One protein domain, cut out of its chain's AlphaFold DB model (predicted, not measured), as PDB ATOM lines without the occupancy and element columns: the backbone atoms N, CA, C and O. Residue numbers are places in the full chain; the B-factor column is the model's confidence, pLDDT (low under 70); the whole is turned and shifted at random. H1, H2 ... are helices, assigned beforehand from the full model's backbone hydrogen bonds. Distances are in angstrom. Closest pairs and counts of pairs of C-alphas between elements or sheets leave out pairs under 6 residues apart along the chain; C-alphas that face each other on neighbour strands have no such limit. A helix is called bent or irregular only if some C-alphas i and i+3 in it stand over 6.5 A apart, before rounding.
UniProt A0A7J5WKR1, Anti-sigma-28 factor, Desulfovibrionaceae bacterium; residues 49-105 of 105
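Overview. This is residues 49 to 105 of the 105 residues of the protein "Anti-sigma-28 factor" of Desulfovibrionaceae bacterium (UniProt A0A7J5WKR1). Three helices are strung one after another as an open hook: H1 and H2 follow each other along the long side with a corner at the link between them, the chain of residues 82 to 88 makes the short side, and H3 folds back across an empty gap from H2. There is no core, and the middle of the hook is empty, with none of the three helices packed on another. The printed part has 57 residues with three named helices, in the order H1, H2, H3, and no named strand; the class is all helix. The whole is extended, with a radius of gyration of the C-alphas of 17.4 A, and its outline is flat, with spans of 50 by 30 by 16 A.

Along the chain. H1 and H3 are the longest helices by residues, with 15 residues each. H1 covers residues 50 to 64, Ser 50 to Ala 64, and is 21.2 A long from first to last C-alpha. It begins with C-alpha 50 at (-16.513, 36.709, 6.245) and ends with C-alpha 64 at (-16.626, 20.355, 19.717). H3 covers residues 89 to 103, Pro 89 to Phe 103, and is 21.5 A long. Its C-alpha 89 is at (-32.858, -3.453, 2.324) and its C-alpha 103 at (-12.482, 3.212, 1.428). Between them in the chain comes H2, residues 70 to 81, Val 70 to Glu 81, with 12 residues and 16.4 A from first to last C-alpha. H2 begins with C-alpha 70 at (-25.747, 8.977, 23.141). None of the three helices is bent or irregular.

Arrangement. H1 touches no helix, and it is apart from H3, with no C-alpha of the one within 8 A of the other. H1 is also apart from H2, although the two follow each other in the chain. The link from H1 to H2, residues 65 to 69, is tight, with 5 residues. The N-to-C direction of H1 has the components -0.78 in y and 0.62 in z, while that of H2 has -0.55 in x and -0.82 in y. The link from H2 to H3, residues 82 to 88, is short, with 7 residues. It runs from the end of H2, with C-alpha 81 at (-35.490, -4.113, 21.800), to the beginning of H3, with C-alpha 89 at (-32.858, -3.453, 2.324). H2 and H3 are apart too; the centre of H2 has a z of 20.784 and that of H3 a z of 0.664. H3 has an N-to-C direction with 0.96 in x, where H2 has -0.55. In the backbones of H1, H2 and H3, every pair of O i and N i+4 is within hydrogen-bond range.

Size, cuts and confidence. The two C-alphas farthest apart in the domain are those of Ser 49 and Gly 83, at 51.1 A. The first and last printed C-alphas, of Ser 49 and Arg 105, are 31.2 A apart. The printed part has no cut, and it ends at residue 105, the last of the full chain of 105 residues. There is no long link. Three stretches stand free: residues 49 to 75, of which 50 to 64 belong to H1 and 70 to 75 to H2; residues 78 to 83, of which 78 to 81 belong to H2; and residues 86 to 105, of which 89 to 103 belong to H3. The mean pLDDT of the printed part is 90.1, with 87 for H1 and 93 for both H2 and H3. One residue, Arg 105, is under 70 in this predicted model.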
ATOM      1  N   SER A  49     -11.658  37.148   5.482       88.50
ATOM      2  CA  SER A  49     -12.974  37.251   4.839       88.50
ATOM      3  C   SER A  49     -14.091  36.733   5.754       88.50
ATOM      4  O   SER A  49     -13.856  35.925   6.656       88.50
ATOM      5  N   SER A  50     -15.322  37.198   5.533       86.06
ATOM      6  CA  SER A  50     -16.513  36.709   6.245       86.06
ATOM      7  C   SER A  50     -16.653  35.192   6.142       86.06
ATOM      8  O   SER A  50     -16.893  34.517   7.140       86.06
ATOM      9  N   ASP A  51     -16.419  34.659   4.948       85.25
ATOM     10  CA  ASP A  51     -16.637  33.250   4.637       85.25
ATOM     11  C   ASP A  51     -15.610  32.369   5.349       85.25
ATOM     12  O   ASP A  51     -15.954  31.328   5.905       85.25
ATOM     13  N   ALA A  52     -14.356  32.825   5.435       85.88
ATOM     14  CA  ALA A  52     -13.317  32.120   6.177       85.88
ATOM     15  C   ALA A  52     -13.636  32.041   7.681       85.88
ATOM     16  O   ALA A  52     -13.353  31.024   8.314       85.88
ATOM     17  N   LYS A  53     -14.264  33.076   8.256       88.25
ATOM     18  CA  LYS A  53     -14.720  33.042   9.656       88.25
ATOM     19  C   LYS A  53     -15.849  32.034   9.851       88.25
ATOM     20  O   LYS A  53     -15.791  31.263  10.805       88.25
ATOM     21  N   LEU A  54     -16.816  31.998   8.933       90.56
ATOM     22  CA  LEU A  54     -17.923  31.037   8.976       90.56
ATOM     23  C   LEU A  54     -17.423  29.591   8.895       90.56
ATOM     24  O   LEU A  54     -17.843  28.749   9.686       90.56
ATOM     25  N   VAL A  55     -16.482  29.301   7.991       90.62
ATOM     26  CA  VAL A  55     -15.882  27.961   7.875       90.62
ATOM     27  C   VAL A  55     -15.102  27.591   9.139       90.62
ATOM     28  O   VAL A  55     -15.229  26.469   9.624       90.62
ATOM     29  N   ALA A  56     -14.329  28.522   9.705       88.50
ATOM     30  CA  ALA A  56     -13.583  28.280  10.939       88.50
ATOM     31  C   ALA A  56     -14.510  27.994  12.133       88.50
ATOM     32  O   ALA A  56     -14.226  27.111  12.942       88.50
ATOM     33  N   GLU A  57     -15.630  28.710  12.235       90.06
ATOM     34  CA  GLU A  57     -16.632  28.488  13.275       90.06
ATOM     35  C   GLU A  57     -17.347  27.144  13.098       90.06
ATOM     36  O   GLU A  57     -17.458  26.382  14.058       90.06
ATOM     37  N   ALA A  58     -17.739  26.796  11.868       89.19
ATOM     38  CA  ALA A  58     -18.334  25.500  11.554       89.19
ATOM     39  C   ALA A  58     -17.377  24.334  11.857       89.19
ATOM     40  O   ALA A  58     -17.784  23.342  12.460       89.19
ATOM     41  N   ALA A  59     -16.095  24.465  11.502       88.00
ATOM     42  CA  ALA A  59     -15.072  23.467  11.812       88.00
ATOM     43  C   ALA A  59     -14.871  23.313  13.327       88.00
ATOM     44  O   ALA A  59     -14.806  22.195  13.834       88.00
ATOM     45  N   LYS A  60     -14.838  24.429  14.065       87.25
ATOM     46  CA  LYS A  60     -14.730  24.418  15.528       87.25
ATOM     47  C   LYS A  60     -15.950  23.769  16.184       87.25
ATOM     48  O   LYS A  60     -15.792  22.990  17.118       87.25
ATOM     49  N   ALA A  61     -17.154  24.055  15.691       85.12
ATOM     50  CA  ALA A  61     -18.385  23.437  16.174       85.12
ATOM     51  C   ALA A  61     -18.421  21.929  15.881       85.12
ATOM     52  O   ALA A  61     -18.808  21.149  16.746       85.12
ATOM     53  N   ALA A  62     -17.959  21.509  14.699       83.56
ATOM     54  CA  ALA A  62     -17.844  20.097  14.347       83.56
ATOM     55  C   ALA A  62     -16.853  19.353  15.259       83.56
ATOM     56  O   ALA A  62     -17.152  18.252  15.703       83.56
ATOM     57  N   GLN A  63     -15.714  19.971  15.587       82.06
ATOM     58  CA  GLN A  63     -14.720  19.410  16.513       82.06
ATOM     59  C   GLN A  63     -15.192  19.378  17.972       82.06
ATOM     60  O   GLN A  63     -14.754  18.527  18.737       82.06
ATOM     61  N   ALA A  64     -16.051  20.316  18.374       83.75
ATOM     62  CA  ALA A  64     -16.626  20.355  19.717       83.75
ATOM     63  C   ALA A  64     -17.805  19.384  19.891       83.75
ATOM     64  O   ALA A  64     -18.266  19.175  21.014       83.75
ATOM     65  N   SER A  65     -18.317  18.818  18.795       82.94
ATOM     66  CA  SER A  65     -19.381  17.824  18.853       82.94
ATOM     67  C   SER A  65     -18.862  16.546  19.518       82.94
ATOM     68  O   SER A  65     -17.757  16.110  19.208       82.94
ATOM     69  N   PRO A  66     -19.652  15.906  20.394       84.12
ATOM     70  CA  PRO A  66     -19.254  14.650  21.009       84.12
ATOM     71  C   PRO A  66     -19.081  13.548  19.958       84.12
ATOM     72  O   PRO A  66     -19.900  13.418  19.042       84.12
ATOM     73  N   ASP A  67     -18.056  12.715  20.154       83.62
ATOM     74  CA  ASP A  67     -17.752  11.559  19.297       83.62
ATOM     75  C   ASP A  67     -18.924  10.570  19.232       83.62
ATOM     76  O   ASP A  67     -19.198   9.953  18.200       83.62
ATOM     77  N   ILE A  68     -19.657  10.438  20.343       88.81
ATOM     78  CA  ILE A  68     -20.804   9.543  20.473       88.81
ATOM     79  C   ILE A  68     -22.065  10.369  20.713       88.81
ATOM     80  O   ILE A  68     -22.192  11.090  21.700       88.81
ATOM     81  N   ARG A  69     -23.056  10.195  19.835       92.06
ATOM     82  CA  ARG A  69     -24.405  10.752  20.013       92.06
ATOM     83  C   ARG A  69     -25.261   9.804  20.846       92.06
ATOM     84  O   ARG A  69     -26.025   9.021  20.278       92.06
ATOM     85  N   VAL A  70     -25.100   9.872  22.165       92.69
ATOM     86  CA  VAL A  70     -25.747   8.977  23.141       92.69
ATOM     87  C   VAL A  70     -27.259   8.889  22.916       92.69
ATOM     88  O   VAL A  70     -27.764   7.792  22.698       92.69
ATOM     89  N   ASP A  71     -27.946  10.028  22.788       92.06
ATOM     90  CA  ASP A  71     -29.403  10.084  22.572       92.06
ATOM     91  C   ASP A  71     -29.862   9.260  21.357       92.06
ATOM     92  O   ASP A  71     -30.879   8.564  21.382       92.06
ATOM     93  N   ARG A  72     -29.086   9.303  20.264       93.19
ATOM     94  CA  ARG A  72     -29.396   8.553  19.040       93.19
ATOM     95  C   ARG A  72     -29.192   7.055  19.244       93.19
ATOM     96  O   ARG A  72     -29.956   6.264  18.695       93.19
ATOM     97  N   VAL A  73     -28.151   6.670  19.979       94.25
ATOM     98  CA  VAL A  73     -27.849   5.264  20.272       94.25
ATOM     99  C   VAL A  73     -28.943   4.665  21.150       94.25
ATOM    100  O   VAL A  73     -29.431   3.583  20.841       94.25
ATOM    101  N   GLU A  74     -29.369   5.377  22.190       94.62
ATOM    102  CA  GLU A  74     -30.429   4.928  23.096       94.62
ATOM    103  C   GLU A  74     -31.775   4.788  22.379       94.62
ATOM    104  O   GLU A  74     -32.419   3.743  22.481       94.62
ATOM    105  N   ALA A  75     -32.159   5.782  21.572       93.38
ATOM    106  CA  ALA A  75     -33.391   5.721  20.787       93.38
ATOM    107  C   ALA A  75     -33.407   4.526  19.819       93.38
ATOM    108  O   ALA A  75     -34.421   3.840  19.684       93.38
ATOM    109  N   LEU A  76     -32.280   4.250  19.153       93.38
ATOM    110  CA  LEU A  76     -32.152   3.094  18.265       93.38
ATOM    111  C   LEU A  76     -32.158   1.774  19.041       93.38
ATOM    112  O   LEU A  76     -32.815   0.830  18.607       93.38
ATOM    113  N   ARG A  77     -31.484   1.703  20.195       93.62
ATOM    114  CA  ARG A  77     -31.490   0.514  21.059       93.62
ATOM    115  C   ARG A  77     -32.916   0.158  21.483       93.62
ATOM    116  O   ARG A  77     -33.322  -0.984  21.299       93.62
ATOM    117  N   ALA A  78     -33.700   1.136  21.935       94.38
ATOM    118  CA  ALA A  78     -35.096   0.924  22.312       94.38
ATOM    119  C   ALA A  78     -35.963   0.429  21.135       94.38
ATOM    120  O   ALA A  78     -36.829  -0.431  21.306       94.38
ATOM    121  N   GLN A  79     -35.731   0.928  19.915       93.12
ATOM    122  CA  GLN A  79     -36.434   0.447  18.716       93.12
ATOM    123  C   GLN A  79     -36.084  -1.005  18.373       93.12
ATOM    124  O   GLN A  79     -36.951  -1.764  17.940       93.12
ATOM    125  N   VAL A  80     -34.824  -1.395  18.569       93.19
ATOM    126  CA  VAL A  80     -34.372  -2.773  18.352       93.19
ATOM    127  C   VAL A  80     -34.962  -3.707  19.411       93.19
ATOM    128  O   VAL A  80     -35.509  -4.743  19.051       93.19
ATOM    129  N   GLU A  81     -34.928  -3.325  20.690       93.50
ATOM    130  CA  GLU A  81     -35.490  -4.113  21.800       93.50
ATOM    131  C   GLU A  81     -37.011  -4.288  21.688       93.50
ATOM    132  O   GLU A  81     -37.534  -5.374  21.931       93.50
ATOM    133  N   SER A  82     -37.727  -3.243  21.267       95.12
ATOM    134  CA  SER A  82     -39.178  -3.297  21.030       95.12
ATOM    135  C   SER A  82     -39.574  -3.987  19.718       95.12
ATOM    136  O   SER A  82     -40.765  -4.133  19.445       95.12
ATOM    137  N   GLY A  83     -38.609  -4.373  18.874       91.38
ATOM    138  CA  GLY A  83     -38.859  -4.959  17.552       91.38
ATOM    139  C   GLY A  83     -39.468  -3.992  16.524       91.38
ATOM    140  O   GLY A  83     -39.866  -4.416  15.444       91.38
ATOM    141  N   SER A  84     -39.537  -2.693  16.831       92.44
ATOM    142  CA  SER A  84     -40.101  -1.652  15.954       92.44
ATOM    143  C   SER A  84     -39.090  -1.075  14.953       92.44
ATOM    144  O   SER A  84     -39.436  -0.239  14.108       92.44
ATOM    145  N   TYR A  85     -37.834  -1.523  15.018       91.62
ATOM    146  CA  TYR A  85     -36.788  -1.106  14.096       91.62
ATOM    147  C   TYR A  85     -37.046  -1.622  12.671       91.62
ATOM    148  O   TYR A  85     -36.914  -2.808  12.372       91.62
ATOM    149  N   ASN A  86     -37.389  -0.704  11.765       90.19
ATOM    150  CA  ASN A  86     -37.683  -1.028  10.372       90.19
ATOM    151  C   ASN A  86     -36.410  -1.083   9.518       90.19
ATOM    152  O   ASN A  86     -35.789  -0.061   9.212       90.19
ATOM    153  N   LEU A  87     -36.056  -2.289   9.075       89.06
ATOM    154  CA  LEU A  87     -34.966  -2.525   8.133       89.06
ATOM    155  C   LEU A  87     -35.420  -2.188   6.707       89.06
ATOM    156  O   LEU A  87     -36.409  -2.721   6.215       89.06
ATOM    157  N   ASN A  88     -34.669  -1.327   6.016       94.31
ATOM    158  CA  ASN A  88     -34.879  -1.044   4.598       94.31
ATOM    159  C   ASN A  88     -33.714  -1.639   3.779       94.31
ATOM    160  O   ASN A  88     -32.629  -1.050   3.777       94.31
ATOM    161  N   PRO A  89     -33.919  -2.767   3.066       93.94
ATOM    162  CA  PRO A  89     -32.858  -3.453   2.324       93.94
ATOM    163  C   PRO A  89     -32.160  -2.570   1.287       93.94
ATOM    164  O   PRO A  89     -30.943  -2.649   1.125       93.94
ATOM    165  N   ARG A  90     -32.907  -1.676   0.628       95.19
ATOM    166  CA  ARG A  90     -32.350  -0.756  -0.370       95.19
ATOM    167  C   ARG A  90     -31.353   0.210   0.262       95.19
ATOM    168  O   ARG A  90     -30.253   0.375  -0.251       95.19
ATOM    169  N   ARG A  91     -31.715   0.791   1.411       94.38
ATOM    170  CA  ARG A  91     -30.826   1.693   2.161       94.38
ATOM    171  C   ARG A  91     -29.567   0.987   2.654       94.38
ATOM    172  O   ARG A  91     -28.510   1.606   2.680       94.38
ATOM    173  N   ILE A  92     -29.672  -0.284   3.040       94.00
ATOM    174  CA  ILE A  92     -28.513  -1.081   3.465       94.00
ATOM    175  C   ILE A  92     -27.552  -1.272   2.287       94.00
ATOM    176  O   ILE A  92     -26.372  -0.961   2.419       94.00
ATOM    177  N   ALA A  93     -28.058  -1.702   1.129       95.44
ATOM    178  CA  ALA A  93     -27.243  -1.896  -0.071       95.44
ATOM    179  C   ALA A  93     -26.573  -0.592  -0.539       95.44
ATOM    180  O   ALA A  93     -25.375  -0.578  -0.811       95.44
ATOM    181  N   GLU A  94     -27.318   0.519  -0.564       95.00
ATOM    182  CA  GLU A  94     -26.776   1.844  -0.894       95.00
ATOM    183  C   GLU A  94     -25.628   2.243   0.039       95.00
ATOM    184  O   GLU A  94     -24.601   2.741  -0.419       95.00
ATOM    185  N   LYS A  95     -25.786   2.022   1.353       95.00
ATOM    186  CA  LYS A  95     -24.746   2.349   2.333       95.00
ATOM    187  C   LYS A  95     -23.534   1.438   2.231       95.00
ATOM    188  O   LYS A  95     -22.429   1.939   2.377       95.00
ATOM    189  N   LEU A  96     -23.726   0.158   1.930       94.56
ATOM    190  CA  LEU A  96     -22.627  -0.786   1.751       94.56
ATOM    191  C   LEU A  96     -21.743  -0.392   0.561       94.56
ATOM    192  O   LEU A  96     -20.530  -0.294   0.713       94.56
ATOM    193  N   VAL A  97     -22.351  -0.070  -0.586       95.38
ATOM    194  CA  VAL A  97     -21.613   0.420  -1.763       95.38
ATOM    195  C   VAL A  97     -20.943   1.764  -1.476       95.38
ATOM    196  O   VAL A  97     -19.789   1.965  -1.835       95.38
ATOM    197  N   ALA A  98     -21.639   2.690  -0.809       94.56
ATOM    198  CA  ALA A  98     -21.056   3.984  -0.461       94.56
ATOM    199  C   ALA A  98     -19.830   3.848   0.458       94.56
ATOM    200  O   ALA A  98     -18.849   4.552   0.247       94.56
ATOM    201  N   SER A  99     -19.874   2.949   1.446       91.81
ATOM    202  CA  SER A  99     -18.745   2.675   2.341       91.81
ATOM    203  C   SER A  99     -17.549   2.063   1.610       91.81
ATOM    204  O   SER A  99     -16.419   2.452   1.885       91.81
ATOM    205  N   ASP A 100     -17.785   1.157   0.661       92.81
ATOM    206  CA  ASP A 100     -16.722   0.562  -0.161       92.81
ATOM    207  C   ASP A 100     -16.046   1.613  -1.064       92.81
ATOM    208  O   ASP A 100     -14.823   1.705  -1.137       92.81
ATOM    209  N   LEU A 101     -16.836   2.501  -1.679       92.06
ATOM    210  CA  LEU A 101     -16.328   3.591  -2.522       92.06
ATOM    211  C   LEU A 101     -15.575   4.689  -1.758       92.06
ATOM    212  O   LEU A 101     -14.792   5.415  -2.375       92.06
ATOM    213  N   ASP A 102     -15.860   4.871  -0.470       91.75
ATOM    214  CA  ASP A 102     -15.137   5.807   0.400       91.75
ATOM    215  C   ASP A 102     -13.782   5.225   0.819       91.75
ATOM    216  O   ASP A 102     -12.781   5.926   0.804       91.75
ATOM    217  N   PHE A 103     -13.725   3.915   1.089       84.88
ATOM    218  CA  PHE A 103     -12.482   3.212   1.428       84.88
ATOM    219  C   PHE A 103     -11.469   3.166   0.270       84.88
ATOM    220  O   PHE A 103     -10.265   3.082   0.498       84.88
ATOM    221  N   LEU A 104     -11.949   3.201  -0.975       80.88
ATOM    222  CA  LEU A 104     -11.117   3.149  -2.182       80.88
ATOM    223  C   LEU A 104     -10.570   4.517  -2.634       80.88
ATOM    224  O   LEU A 104      -9.866   4.571  -3.646       80.88
ATOM    225  N   ARG A 105     -10.914   5.611  -1.945       64.31
ATOM    226  CA  ARG A 105     -10.409   6.965  -2.223       64.31
ATOM    227  C   ARG A 105      -9.287   7.358  -1.275       64.31
ATOM    228  O   ARG A 105      -8.396   8.092  -1.759       64.31
TER     229      ARG A 105